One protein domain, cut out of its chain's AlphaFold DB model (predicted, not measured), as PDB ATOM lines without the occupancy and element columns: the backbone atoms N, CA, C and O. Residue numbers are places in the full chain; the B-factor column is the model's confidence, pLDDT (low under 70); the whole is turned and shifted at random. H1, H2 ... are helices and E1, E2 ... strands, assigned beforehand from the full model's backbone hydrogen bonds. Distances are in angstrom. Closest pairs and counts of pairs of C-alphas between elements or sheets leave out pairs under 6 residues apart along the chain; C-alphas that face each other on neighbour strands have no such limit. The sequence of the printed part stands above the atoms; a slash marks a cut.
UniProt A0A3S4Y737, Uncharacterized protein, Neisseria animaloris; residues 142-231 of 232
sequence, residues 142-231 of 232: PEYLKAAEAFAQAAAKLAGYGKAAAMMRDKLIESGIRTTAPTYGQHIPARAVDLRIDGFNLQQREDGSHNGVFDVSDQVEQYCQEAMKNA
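This is residues 142 to 231 of the 232 residues of an uncharacterized protein of Neisseria animaloris (UniProt A0A3S4Y737). One long helix, H1, runs along most of a rod-shaped domain; a shorter helix, H2, packs slantwise on its residues 153 to 168, and a very small two-stranded hairpin, E1 and E2, lies beside its residues 148 to 156. The rest is largely two long links: residues 175 to 191 fold back from the end of H1 to E1, and residues 195 to 212 make a wide loop between the two strands, while residues 171 to 176, of which 171 to 174 belong to H1, stick out. The printed part has 90 residues, with two named helices and two named strands in the order H1, E1, E2, H2; the sheet order is E1 - E2, antiparallel, and the class is mostly helix. The whole is loose, with a radius of gyration of the C-alphas of 16.6 A, and spans 55 by 22 by 20 A.

Strand E1 is residues 192 to 194, 6.3 A from first to last C-alpha, and begins with C-alpha 192 at (-29.091, -1.096, -39.866). Strand E2 is residues 213 to 215, 6.5 A long. Helix H1 is residues 142 to 174, 48.0 A from C-alpha 142 at (-48.036, -6.628, -41.738) to C-alpha 174 at (-4.091, 5.227, -56.938). Helix H2 is residues 217 to 229, 18.7 A long, and ends with C-alpha 229 at (-17.867, -6.981, -60.684).

E1 and E2 are antiparallel neighbours and form a hairpin, with 171 degrees between their directions. N 193 and O 214 are within hydrogen-bond range at 2.9 A, as are N 214 and O 193 at 2.9 A. The closest C-alphas of H1 and E1 are those of Ala 152 and Val 193, 6.0 A apart. The closest of H1 and E2 are those of Ala 152 and Phe 214, 6.4 A apart. A tight link of 1 residue joins E2 to H2. H1 touches H2 with residues 153 to 168 alone; their closest C-alphas, those of Gly 160 and Cys 224, are 4.2 A apart. The two helices run the same way at a steep tilt of 45 degrees. In H1 and H2 every O i to N i+4 pair is within hydrogen-bond range.

The two C-alphas farthest apart are those of Gly 176 and Gly 199, at 54.9 A. The printed part has no cut. The links from H1 to E1, 17 residues, and from E1 to E2, 18 residues, are long. The mean pLDDT of the printed part is 75.3, and the model's confidence is under 70 at residue 183, residues 185 to 213 and residue 231.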
ATOM      1  N   PRO A 142     -48.706  -5.896 -40.663       83.69
ATOM      2  CA  PRO A 142     -48.036  -6.628 -41.738       83.69
ATOM      3  C   PRO A 142     -47.748  -5.796 -42.992       83.69
ATOM      4  O   PRO A 142     -46.669  -5.922 -43.574       83.69
ATOM      5  N   GLU A 143     -48.682  -4.948 -43.427       87.75
ATOM      6  CA  GLU A 143     -48.472  -4.039 -44.562       87.75
ATOM      7  C   GLU A 143     -47.338  -3.049 -44.305       87.75
ATOM      8  O   GLU A 143     -46.448  -2.890 -45.146       87.75
ATOM      9  N   TYR A 144     -47.325  -2.435 -43.120       84.19
ATOM     10  CA  TYR A 144     -46.246  -1.552 -42.705       84.19
ATOM     11  C   TYR A 144     -44.898  -2.278 -42.708       84.19
ATOM     12  O   TYR A 144     -43.930  -1.768 -43.269       84.19
ATOM     13  N   LEU A 145     -44.830  -3.482 -42.131       80.94
ATOM     14  CA  LEU A 145     -43.589  -4.257 -42.060       80.94
ATOM     15  C   LEU A 145     -43.058  -4.623 -43.455       80.94
ATOM     16  O   LEU A 145     -41.853  -4.541 -43.681       80.94
ATOM     17  N   LYS A 146     -43.936  -4.946 -44.413       85.25
ATOM     18  CA  LYS A 146     -43.544  -5.176 -45.817       85.25
ATOM     19  C   LYS A 146     -42.979  -3.917 -46.474       85.25
ATOM     20  O   LYS A 146     -41.976  -3.985 -47.182       85.25
ATOM     21  N   ALA A 147     -43.608  -2.763 -46.252       86.12
ATOM     22  CA  ALA A 147     -43.117  -1.492 -46.782       86.12
ATOM     23  C   ALA A 147     -41.764  -1.104 -46.159       86.12
ATOM     24  O   ALA A 147     -40.854  -0.659 -46.863       86.12
ATOM     25  N   ALA A 148     -41.620  -1.324 -44.854       83.00
ATOM     26  CA  ALA A 148     -40.395  -1.108 -44.100       83.00
ATOM     27  C   ALA A 148     -39.241  -1.986 -44.614       83.00
ATOM     28  O   ALA A 148     -38.139  -1.485 -44.848       83.00
ATOM     29  N   GLU A 149     -39.506  -3.265 -44.886       82.25
ATOM     30  CA  GLU A 149     -38.531  -4.183 -45.478       82.25
ATOM     31  C   GLU A 149     -38.090  -3.727 -46.878       82.25
ATOM     32  O   GLU A 149     -36.894  -3.672 -47.168       82.25
ATOM     33  N   ALA A 150     -39.032  -3.326 -47.738       87.19
ATOM     34  CA  ALA A 150     -38.713  -2.817 -49.073       87.19
ATOM     35  C   ALA A 150     -37.851  -1.543 -49.017       87.19
ATOM     36  O   ALA A 150     -36.903  -1.387 -49.794       87.19
ATOM     37  N   PHE A 151     -38.140  -0.643 -48.071       85.06
ATOM     38  CA  PHE A 151     -37.319   0.539 -47.825       85.06
ATOM     39  C   PHE A 151     -35.906   0.160 -47.364       85.06
ATOM     40  O   PHE A 151     -34.929   0.684 -47.903       85.06
ATOM     41  N   ALA A 152     -35.784  -0.781 -46.423       83.31
ATOM     42  CA  ALA A 152     -34.492  -1.267 -45.949       83.31
ATOM     43  C   ALA A 152     -33.656  -1.868 -47.094       83.31
ATOM     44  O   ALA A 152     -32.483  -1.527 -47.239       83.31
ATOM     45  N   GLN A 153     -34.265  -2.674 -47.970       86.25
ATOM     46  CA  GLN A 153     -33.600  -3.227 -49.157       86.25
ATOM     47  C   GLN A 153     -33.134  -2.132 -50.133       86.25
ATOM     48  O   GLN A 153     -32.008  -2.177 -50.638       86.25
ATOM     49  N   ALA A 154     -33.961  -1.113 -50.384       87.12
ATOM     50  CA  ALA A 154     -33.591   0.012 -51.242       87.12
ATOM     51  C   ALA A 154     -32.429   0.833 -50.652       87.12
ATOM     52  O   ALA A 154     -31.492   1.193 -51.372       87.12
ATOM     53  N   ALA A 155     -32.457   1.083 -49.340       84.44
ATOM     54  CA  ALA A 155     -31.384   1.759 -48.618       84.44
ATOM     55  C   ALA A 155     -30.076   0.952 -48.665       84.44
ATOM     56  O   ALA A 155     -29.017   1.516 -48.956       84.44
ATOM     57  N   ALA A 156     -30.154  -0.369 -48.465       85.38
ATOM     58  CA  ALA A 156     -29.018  -1.283 -48.568       85.38
ATOM     59  C   ALA A 156     -28.365  -1.221 -49.954       85.38
ATOM     60  O   ALA A 156     -27.146  -1.095 -50.076       85.38
ATOM     61  N   LYS A 157     -29.183  -1.239 -51.013       88.12
ATOM     62  CA  LYS A 157     -28.710  -1.116 -52.393       88.12
ATOM     63  C   LYS A 157     -27.981   0.204 -52.614       88.12
ATOM     64  O   LYS A 157     -26.848   0.199 -53.089       88.12
ATOM     65  N   LEU A 158     -28.584   1.330 -52.233       86.06
ATOM     66  CA  LEU A 158     -27.954   2.645 -52.384       86.06
ATOM     67  C   LEU A 158     -26.608   2.724 -51.642       86.06
ATOM     68  O   LEU A 158     -25.625   3.204 -52.207       86.06
ATOM     69  N   ALA A 159     -26.548   2.210 -50.411       84.50
ATOM     70  CA  ALA A 159     -25.320   2.159 -49.624       84.50
ATOM     71  C   ALA A 159     -24.251   1.255 -50.264       84.50
ATOM     72  O   ALA A 159     -23.089   1.656 -50.348       84.50
ATOM     73  N   GLY A 160     -24.631   0.084 -50.787       85.44
ATOM     74  CA  GLY A 160     -23.726  -0.828 -51.495       85.44
ATOM     75  C   GLY A 160     -23.107  -0.197 -52.747       85.44
ATOM     76  O   GLY A 160     -21.887  -0.226 -52.919       85.44
ATOM     77  N   TYR A 161     -23.917   0.463 -53.583       86.94
ATOM     78  CA  TYR A 161     -23.415   1.210 -54.747       86.94
ATOM     79  C   TYR A 161     -22.541   2.403 -54.343       86.94
ATOM     80  O   TYR A 161     -21.518   2.653 -54.980       86.94
ATOM     81  N   GLY A 162     -22.904   3.126 -53.280       84.88
ATOM     82  CA  GLY A 162     -22.085   4.212 -52.740       84.88
ATOM     83  C   GLY A 162     -20.703   3.726 -52.296       84.88
ATOM     84  O   GLY A 162     -19.695   4.337 -52.651       84.88
ATOM     85  N   LYS A 163     -20.645   2.592 -51.586       84.50
ATOM     86  CA  LYS A 163     -19.391   1.942 -51.179       84.50
ATOM     87  C   LYS A 163     -18.553   1.536 -52.394       84.50
ATOM     88  O   LYS A 163     -17.366   1.856 -52.445       84.50
ATOM     89  N   ALA A 164     -19.167   0.906 -53.397       86.12
ATOM     90  CA  ALA A 164     -18.486   0.537 -54.636       86.12
ATOM     91  C   ALA A 164     -17.916   1.764 -55.372       86.12
ATOM     92  O   ALA A 164     -16.757   1.756 -55.780       86.12
ATOM     93  N   ALA A 165     -18.685   2.852 -55.482       86.19
ATOM     94  CA  ALA A 165     -18.237   4.090 -56.116       86.19
ATOM     95  C   ALA A 165     -17.023   4.708 -55.400       86.19
ATOM     96  O   ALA A 165     -16.069   5.127 -56.058       86.19
ATOM     97  N   ALA A 166     -17.026   4.721 -54.061       83.00
ATOM     98  CA  ALA A 166     -15.879   5.166 -53.271       83.00
ATOM     99  C   ALA A 166     -14.635   4.300 -53.547       83.00
ATOM    100  O   ALA A 166     -13.577   4.841 -53.859       83.00
ATOM    101  N   MET A 167     -14.783   2.968 -53.548       86.19
ATOM    102  CA  MET A 167     -13.688   2.037 -53.851       86.19
ATOM    103  C   MET A 167     -13.132   2.209 -55.274       86.19
ATOM    104  O   MET A 167     -11.919   2.166 -55.470       86.19
ATOM    105  N   MET A 168     -13.989   2.403 -56.281       86.12
ATOM    106  CA  MET A 168     -13.544   2.656 -57.660       86.12
ATOM    107  C   MET A 168     -12.777   3.968 -57.773       86.12
ATOM    108  O   MET A 168     -11.738   4.021 -58.430       86.12
ATOM    109  N   ARG A 169     -13.269   5.027 -57.125       83.81
ATOM    110  CA  ARG A 169     -12.588   6.320 -57.107       83.81
ATOM    111  C   ARG A 169     -11.203   6.196 -56.477       83.81
ATOM    112  O   ARG A 169     -10.252   6.730 -57.037       83.81
ATOM    113  N   ASP A 170     -11.086   5.486 -55.360       84.19
ATOM    114  CA  ASP A 170      -9.805   5.294 -54.685       84.19
ATOM    115  C   ASP A 170      -8.815   4.540 -55.601       84.19
ATOM    116  O   ASP A 170      -7.697   5.015 -55.791       84.19
ATOM    117  N   LYS A 171      -9.257   3.494 -56.323       85.56
ATOM    118  CA  LYS A 171      -8.441   2.816 -57.360       85.56
ATOM    119  C   LYS A 171      -8.002   3.739 -58.505       85.56
ATOM    120  O   LYS A 171      -6.880   3.630 -59.001       85.56
ATOM    121  N   LEU A 172      -8.879   4.635 -58.966       85.50
ATOM    122  CA  LEU A 172      -8.544   5.607 -60.015       85.50
ATOM    123  C   LEU A 172      -7.499   6.614 -59.525       85.50
ATOM    124  O   LEU A 172      -6.542   6.890 -60.246       85.50
ATOM    125  N   ILE A 173      -7.647   7.105 -58.292       83.94
ATOM    126  CA  ILE A 173      -6.684   8.007 -57.648       83.94
ATOM    127  C   ILE A 173      -5.326   7.314 -57.484       83.94
ATOM    128  O   ILE A 173      -4.307   7.910 -57.830       83.94
ATOM    129  N   GLU A 174      -5.305   6.059 -57.020       86.00
ATOM    130  CA  GLU A 174      -4.091   5.227 -56.938       86.00
ATOM    131  C   GLU A 174      -3.414   5.058 -58.306       86.00
ATOM    132  O   GLU A 174      -2.189   5.040 -58.400       86.00
ATOM    133  N   SER A 175      -4.207   5.018 -59.380       88.69
ATOM    134  CA  SER A 175      -3.730   4.952 -60.769       88.69
ATOM    135  C   SER A 175      -3.365   6.324 -61.365       88.69
ATOM    136  O   SER A 175      -3.053   6.419 -62.551       88.69
ATOM    137  N   GLY A 176      -3.415   7.403 -60.576       88.00
ATOM    138  CA  GLY A 176      -3.083   8.767 -61.003       88.00
ATOM    139  C   GLY A 176      -4.185   9.498 -61.781       88.00
ATOM    140  O   GLY A 176      -3.954  10.601 -62.281       88.00
ATOM    141  N   ILE A 177      -5.389   8.929 -61.878       85.31
ATOM    142  CA  ILE A 177      -6.529   9.508 -62.597       85.31
ATOM    143  C   ILE A 177      -7.388  10.322 -61.622       85.31
ATOM    144  O   ILE A 177      -7.912   9.803 -60.638       85.31
ATOM    145  N   ARG A 178      -7.585  11.616 -61.911       79.44
ATOM    146  CA  ARG A 178      -8.514  12.475 -61.157       79.44
ATOM    147  C   ARG A 178      -9.902  12.465 -61.791       79.44
ATOM    148  O   ARG A 178     -10.051  12.796 -62.963       79.44
ATOM    149  N   THR A 179     -10.924  12.145 -60.998       74.81
ATOM    150  CA  THR A 179     -12.329  12.144 -61.431       74.81
ATOM    151  C   THR A 179     -12.993  13.488 -61.128       74.81
ATOM    152  O   THR A 179     -12.824  14.006 -60.026       74.81
ATOM    153  N   THR A 180     -13.809  14.018 -62.041       79.25
ATOM    154  CA  THR A 180     -14.677  15.192 -61.791       79.25
ATOM    155  C   THR A 180     -16.080  14.813 -61.305       79.25
ATOM    156  O   THR A 180     -16.910  15.691 -61.072       79.25
ATOM    157  N   ALA A 181     -16.360  13.513 -61.167       75.62
ATOM    158  CA  ALA A 181     -17.648  13.007 -60.714       75.62
ATOM    159  C   ALA A 181     -17.917  13.365 -59.236       75.62
ATOM    160  O   ALA A 181     -16.966  13.465 -58.451       75.62
ATOM    161  N   PRO A 182     -19.193  13.526 -58.834       73.56
ATOM    162  CA  PRO A 182     -19.545  13.766 -57.439       73.56
ATOM    163  C   PRO A 182     -19.099  12.607 -56.544       73.56
ATOM    164  O   PRO A 182     -19.148  11.436 -56.927       73.56
ATOM    165  N   THR A 183     -18.685  12.929 -55.324       69.25
ATOM    166  CA  THR A 183     -18.290  11.933 -54.332       69.25
ATOM    167  C   THR A 183     -19.520  11.360 -53.636       69.25
ATOM    168  O   THR A 183     -20.119  12.011 -52.783       69.25
ATOM    169  N   TYR A 184     -19.879  10.124 -53.979       72.19
ATOM    170  CA  TYR A 184     -20.928   9.356 -53.305       72.19
ATOM    171  C   TYR A 184     -20.318   8.359 -52.308       72.19
ATOM    172  O   TYR A 184     -19.195   7.899 -52.499       72.19
ATOM    173  N   GLY A 185     -21.042   8.040 -51.229       62.84
ATOM    174  CA  GLY A 185     -20.658   6.975 -50.290       62.84
ATOM    175  C   GLY A 185     -19.476   7.274 -49.358       62.84
ATOM    176  O   GLY A 185     -18.969   6.358 -48.722       62.84
ATOM    177  N   GLN A 186     -19.032   8.532 -49.241       57.22
ATOM    178  CA  GLN A 186     -17.913   8.904 -48.355       57.22
ATOM    179  C   GLN A 186     -18.216   8.755 -46.857       57.22
ATOM    180  O   GLN A 186     -17.290   8.649 -46.056       57.22
ATOM    181  N   HIS A 187     -19.492   8.719 -46.480       54.09
ATOM    182  CA  HIS A 187     -19.926   8.496 -45.111       54.09
ATOM    183  C   HIS A 187     -21.148   7.579 -45.104       54.09
ATOM    184  O   HIS A 187     -22.010   7.704 -45.968       54.09
ATOM    185  N   ILE A 188     -21.216   6.735 -44.068       51.69
ATOM    186  CA  ILE A 188     -22.283   5.791 -43.694       51.69
ATOM    187  C   ILE A 188     -22.012   4.336 -44.129       51.69
ATOM    188  O   ILE A 188     -22.450   3.906 -45.194       51.69
ATOM    189  N   PRO A 189     -21.380   3.512 -43.267       52.84
ATOM    190  CA  PRO A 189     -21.733   2.102 -43.234       52.84
ATOM    191  C   PRO A 189     -23.174   2.017 -42.715       52.84
ATOM    192  O   PRO A 189     -23.419   2.154 -41.516       52.84
ATOM    193  N   ALA A 190     -24.142   1.852 -43.616       59.62
ATOM    194  CA  ALA A 190     -25.502   1.523 -43.215       59.62
ATOM    195  C   ALA A 190     -25.470   0.087 -42.681       59.62
ATOM    196  O   ALA A 190     -25.490  -0.862 -43.455       59.62
ATOM    197  N   ARG A 191     -25.303  -0.066 -41.362       60.97
ATOM    198  CA  ARG A 191     -25.379  -1.373 -40.690       60.97
ATOM    199  C   ARG A 191     -26.823  -1.787 -40.437       60.97
ATOM    200  O   ARG A 191     -27.152  -2.955 -40.547       60.97
ATOM    201  N   ALA A 192     -27.688  -0.828 -40.124       66.00
ATOM    202  CA  ALA A 192     -29.091  -1.096 -39.866       66.00
ATOM    203  C   ALA A 192     -29.966   0.097 -40.256       66.00
ATOM    204  O   ALA A 192     -29.517   1.247 -40.216       66.00
ATOM    205  N   VAL A 193     -31.217  -0.194 -40.598       69.12
ATOM    206  CA  VAL A 193     -32.294   0.788 -40.748       69.12
ATOM    207  C   VAL A 193     -33.257   0.598 -39.577       69.12
ATOM    208  O   VAL A 193     -33.860  -0.465 -39.461       69.12
ATOM    209  N   ASP A 194     -33.356   1.601 -38.697       67.50
ATOM    210  CA  ASP A 194     -34.281   1.629 -37.550       67.50
ATOM    211  C   ASP A 194     -35.535   2.434 -37.926       67.50
ATOM    212  O   ASP A 194     -35.456   3.627 -38.233       67.50
ATOM    213  N   LEU A 195     -36.687   1.769 -37.936       66.44
ATOM    214  CA  LEU A 195     -38.008   2.319 -38.206       66.44
ATOM    215  C   LEU A 195     -38.873   2.130 -36.960       66.44
ATOM    216  O   LEU A 195     -39.144   1.008 -36.540       66.44
ATOM    217  N   ARG A 196     -39.321   3.243 -36.374       63.31
ATOM    218  CA  ARG A 196     -40.133   3.251 -35.151       63.31
ATOM    219  C   ARG A 196     -41.561   3.669 -35.458       63.31
ATOM    220  O   ARG A 196     -41.773   4.650 -36.171       63.31
ATOM    221  N   ILE A 197     -42.520   2.960 -34.867       64.69
ATOM    222  CA  ILE A 197     -43.913   3.402 -34.789       64.69
ATOM    223  C   ILE A 197     -44.273   3.577 -33.317       64.69
ATOM    224  O   ILE A 197     -44.409   2.601 -32.580       64.69
ATOM    225  N   ASP A 198     -44.440   4.824 -32.892       63.06
ATOM    226  CA  ASP A 198     -44.885   5.120 -31.534       63.06
ATOM    227  C   ASP A 198     -46.329   4.635 -31.324       63.06
ATOM    228  O   ASP A 198     -47.196   4.808 -32.181       63.06
ATOM    229  N   GLY A 199     -46.598   4.027 -30.166       58.62
ATOM    230  CA  GLY A 199     -47.940   3.578 -29.775       58.62
ATOM    231  C   GLY A 199     -48.329   2.161 -30.212       58.62
ATOM    232  O   GLY A 199     -49.351   1.664 -29.747       58.62
ATOM    233  N   PHE A 200     -47.514   1.475 -31.020       63.38
ATOM    234  CA  PHE A 200     -47.725   0.069 -31.381       63.38
ATOM    235  C   PHE A 200     -46.646  -0.797 -30.739       63.38
ATOM    236  O   PHE A 200     -45.452  -0.571 -30.927       63.38
ATOM    237  N   ASN A 201     -47.061  -1.798 -29.958       56.59
ATOM    238  CA  ASN A 201     -46.131  -2.702 -29.288       56.59
ATOM    239  C   ASN A 201     -45.666  -3.771 -30.280       56.59
ATOM    240  O   ASN A 201     -46.146  -4.904 -30.298       56.59
ATOM    241  N   LEU A 202     -44.767  -3.366 -31.167       61.97
ATOM    242  CA  LEU A 202     -44.146  -4.236 -32.141       61.97
ATOM    243  C   LEU A 202     -43.170  -5.162 -31.386       61.97
ATOM    244  O   LEU A 202     -42.009  -4.818 -31.181       61.97
ATOM    245  N   GLN A 203     -43.664  -6.308 -30.896       54.16
ATOM    246  CA  GLN A 203     -42.875  -7.261 -30.096       54.16
ATOM    247  C   GLN A 203     -41.533  -7.613 -30.760       54.16
ATOM    248  O   GLN A 203     -41.419  -7.633 -31.986       54.16
ATOM    249  N   GLN A 204     -40.518  -7.919 -29.944       53.50
ATOM    250  CA  GLN A 204     -39.305  -8.585 -30.424       53.50
ATOM    251  C   GLN A 204     -39.691  -9.896 -31.110       53.50
ATOM    252  O   GLN A 204     -40.456 -10.687 -30.556       53.50
ATOM    253  N   ARG A 205     -39.148 -10.130 -32.302       52.25
ATOM    254  CA  ARG A 205     -39.176 -11.451 -32.928       52.25
ATOM    255  C   ARG A 205     -38.402 -12.444 -32.050       52.25
ATOM    256  O   ARG A 205     -37.520 -12.052 -31.286       52.25
ATOM    257  N   GLU A 206     -38.709 -13.736 -32.176       45.12
ATOM    258  CA  GLU A 206     -38.035 -14.820 -31.428       45.12
ATOM    259  C   GLU A 206     -36.512 -14.872 -31.665       45.12
ATOM    260  O   GLU A 206     -35.776 -15.415 -30.845       45.12
ATOM    261  N   ASP A 207     -36.027 -14.268 -32.753       51.12
ATOM    262  CA  ASP A 207     -34.605 -14.123 -33.089       51.12
ATOM    263  C   ASP A 207     -33.906 -12.936 -32.388       51.12
ATOM    264  O   ASP A 207     -32.714 -12.708 -32.596       51.12
ATOM    265  N   GLY A 208     -34.622 -12.177 -31.551       46.00
ATOM    266  CA  GLY A 208     -34.107 -11.003 -30.842       46.00
ATOM    267  C   GLY A 208     -34.106  -9.705 -31.659       46.00
ATOM    268  O   GLY A 208     -33.742  -8.659 -31.116       46.00
ATOM    269  N   SER A 209     -34.541  -9.728 -32.927       48.19
ATOM    270  CA  SER A 209     -34.722  -8.515 -33.730       48.19
ATOM    271  C   SER A 209     -35.957  -7.730 -33.273       48.19
ATOM    272  O   SER A 209     -37.021  -8.285 -32.981       48.19
ATOM    273  N   HIS A 210     -35.824  -6.408 -33.169       53.25
ATOM    274  CA  HIS A 210     -36.971  -5.532 -32.954       53.25
ATOM    275  C   HIS A 210     -37.741  -5.416 -34.267       53.25
ATOM    276  O   HIS A 210     -37.147  -5.122 -35.304       53.25
ATOM    277  N   ASN A 211     -39.059  -5.608 -34.236       58.16
ATOM    278  CA  ASN A 211     -39.916  -5.252 -35.362       58.16
ATOM    279  C   ASN A 211     -39.681  -3.765 -35.707       58.16
ATOM    280  O   ASN A 211     -40.035  -2.887 -34.924       58.16
ATOM    281  N   GLY A 212     -39.030  -3.502 -36.845       60.25
ATOM    282  CA  GLY A 212     -38.622  -2.158 -37.267       60.25
ATOM    283  C   GLY A 212     -37.112  -1.943 -37.403       60.25
ATOM    284  O   GLY A 212     -36.712  -0.990 -38.061       60.25
ATOM    285  N   VAL A 213     -36.261  -2.831 -36.875       68.94
ATOM    286  CA  VAL A 213     -34.807  -2.777 -37.102       68.94
ATOM    287  C   VAL A 213     -34.413  -3.825 -38.133       68.94
ATOM    288  O   VAL A 213     -34.476  -5.025 -37.875       68.94
ATOM    289  N   PHE A 214     -33.973  -3.364 -39.298       72.62
ATOM    290  CA  PHE A 214     -33.515  -4.218 -40.388       72.62
ATOM    291  C   PHE A 214     -31.992  -4.164 -40.450       72.62
ATOM    292  O   PHE A 214     -31.432  -3.124 -40.809       72.62
ATOM    293  N   ASP A 215     -31.323  -5.263 -40.094       77.88
ATOM    294  CA  ASP A 215     -29.898  -5.423 -40.395       77.88
ATOM    295  C   ASP A 215     -29.746  -5.602 -41.905       77.88
ATOM    296  O   ASP A 215     -30.352  -6.488 -42.508       77.88
ATOM    297  N   VAL A 216     -28.975  -4.705 -42.512       80.00
ATOM    298  CA  VAL A 216     -28.754  -4.661 -43.960       80.00
ATOM    299  C   VAL A 216     -27.284  -4.869 -44.320       80.00
ATOM    300  O   VAL A 216     -26.894  -4.686 -45.475       80.00
ATOM    301  N   SER A 217     -26.447  -5.222 -43.339       81.50
ATOM    302  CA  SER A 217     -24.991  -5.272 -43.486       81.50
ATOM    303  C   SER A 217     -24.555  -6.224 -44.603       81.50
ATOM    304  O   SER A 217     -23.738  -5.853 -45.451       81.50
ATOM    305  N   ASP A 218     -25.139  -7.422 -44.643       85.06
ATOM    306  CA  ASP A 218     -24.808  -8.447 -45.636       85.06
ATOM    307  C   ASP A 218     -25.282  -8.047 -47.039       85.06
ATOM    308  O   ASP A 218     -24.547  -8.198 -48.016       85.06
ATOM    309  N   GLN A 219     -26.477  -7.460 -47.150       85.94
ATOM    310  CA  GLN A 219     -27.023  -6.992 -48.425       85.94
ATOM    311  C   GLN A 219     -26.193  -5.835 -48.993       85.94
ATOM    312  O   GLN A 219     -25.925  -5.799 -50.193       85.94
ATOM    313  N   VAL A 220     -25.738  -4.903 -48.147       84.88
ATOM    314  CA  VAL A 220     -24.832  -3.816 -48.556       84.88
ATOM    315  C   VAL A 220     -23.536  -4.380 -49.139       84.88
ATOM    316  O   VAL A 220     -23.081  -3.915 -50.188       84.88
ATOM    317  N   GLU A 221     -22.942  -5.379 -48.483       85.75
ATOM    318  CA  GLU A 221     -21.715  -6.023 -48.958       85.75
ATOM    319  C   GLU A 221     -21.947  -6.757 -50.284       85.75
ATOM    320  O   GLU A 221     -21.176  -6.574 -51.229       85.75
ATOM    321  N   GLN A 222     -23.047  -7.505 -50.396       89.62
ATOM    322  CA  GLN A 222     -23.441  -8.177 -51.632       89.62
ATOM    323  C   GLN A 222     -23.589  -7.182 -52.796       89.62
ATOM    324  O   GLN A 222     -22.953  -7.360 -53.837       89.62
ATOM    325  N   TYR A 223     -24.364  -6.107 -52.626       89.69
ATOM    326  CA  TYR A 223     -24.564  -5.103 -53.676       89.69
ATOM    327  C   TYR A 223     -23.273  -4.364 -54.038       89.69
ATOM    328  O   TYR A 223     -23.053  -4.044 -55.207       89.69
ATOM    329  N   CYS A 224     -22.393  -4.118 -53.063       85.44
ATOM    330  CA  CYS A 224     -21.069  -3.567 -53.327       85.44
ATOM    331  C   CYS A 224     -20.247  -4.510 -54.220       85.44
ATOM    332  O   CYS A 224     -19.672  -4.074 -55.217       85.44
ATOM    333  N   GLN A 225     -20.207  -5.806 -53.900       88.00
ATOM    334  CA  GLN A 225     -19.476  -6.799 -54.690       88.00
ATOM    335  C   GLN A 225     -20.047  -6.953 -56.104       88.00
ATOM    336  O   GLN A 225     -19.283  -7.009 -57.068       88.00
ATOM    337  N   GLU A 226     -21.372  -6.985 -56.249       90.56
ATOM    338  CA  GLU A 226     -22.050  -7.026 -57.550       90.56
ATOM    339  C   GLU A 226     -21.722  -5.791 -58.403       90.56
ATOM    340  O   GLU A 226     -21.342  -5.925 -59.568       90.56
ATOM    341  N   ALA A 227     -21.792  -4.588 -57.823       86.56
ATOM    342  CA  ALA A 227     -21.453  -3.352 -58.523       86.56
ATOM    343  C   ALA A 227     -19.973  -3.305 -58.944       86.56
ATOM    344  O   ALA A 227     -19.662  -2.868 -60.050       86.56
ATOM    345  N   MET A 228     -19.063  -3.794 -58.094       83.44
ATOM    346  CA  MET A 228     -17.631  -3.860 -58.397       83.44
ATOM    347  C   MET A 228     -17.291  -4.880 -59.491       83.44
ATOM    348  O   MET A 228     -16.373  -4.627 -60.267       83.44
ATOM    349  N   LYS A 229     -18.019  -6.005 -59.586       85.88
ATOM    350  CA  LYS A 229     -17.867  -6.981 -60.684       85.88
ATOM    351  C   LYS A 229     -18.274  -6.394 -62.033       85.88
ATOM    352  O   LYS A 229     -17.589  -6.619 -63.019       85.88
ATOM    353  N   ASN A 230     -19.350  -5.610 -62.066       73.50
ATOM    354  CA  ASN A 230     -19.851  -4.991 -63.298       73.50
ATOM    355  C   ASN A 230     -18.961  -3.852 -63.834       73.50
ATOM    356  O   ASN A 230     -19.239  -3.327 -64.908       73.50
ATOM    357  N   ALA A 231     -17.937  -3.440 -63.082       64.12
ATOM    358  CA  ALA A 231     -17.004  -2.377 -63.457       64.12
ATOM    359  C   ALA A 231     -15.608  -2.884 -63.867       64.12
ATOM    360  O   ALA A 231     -14.717  -2.062 -64.092       64.12
TER     361      ALA A 231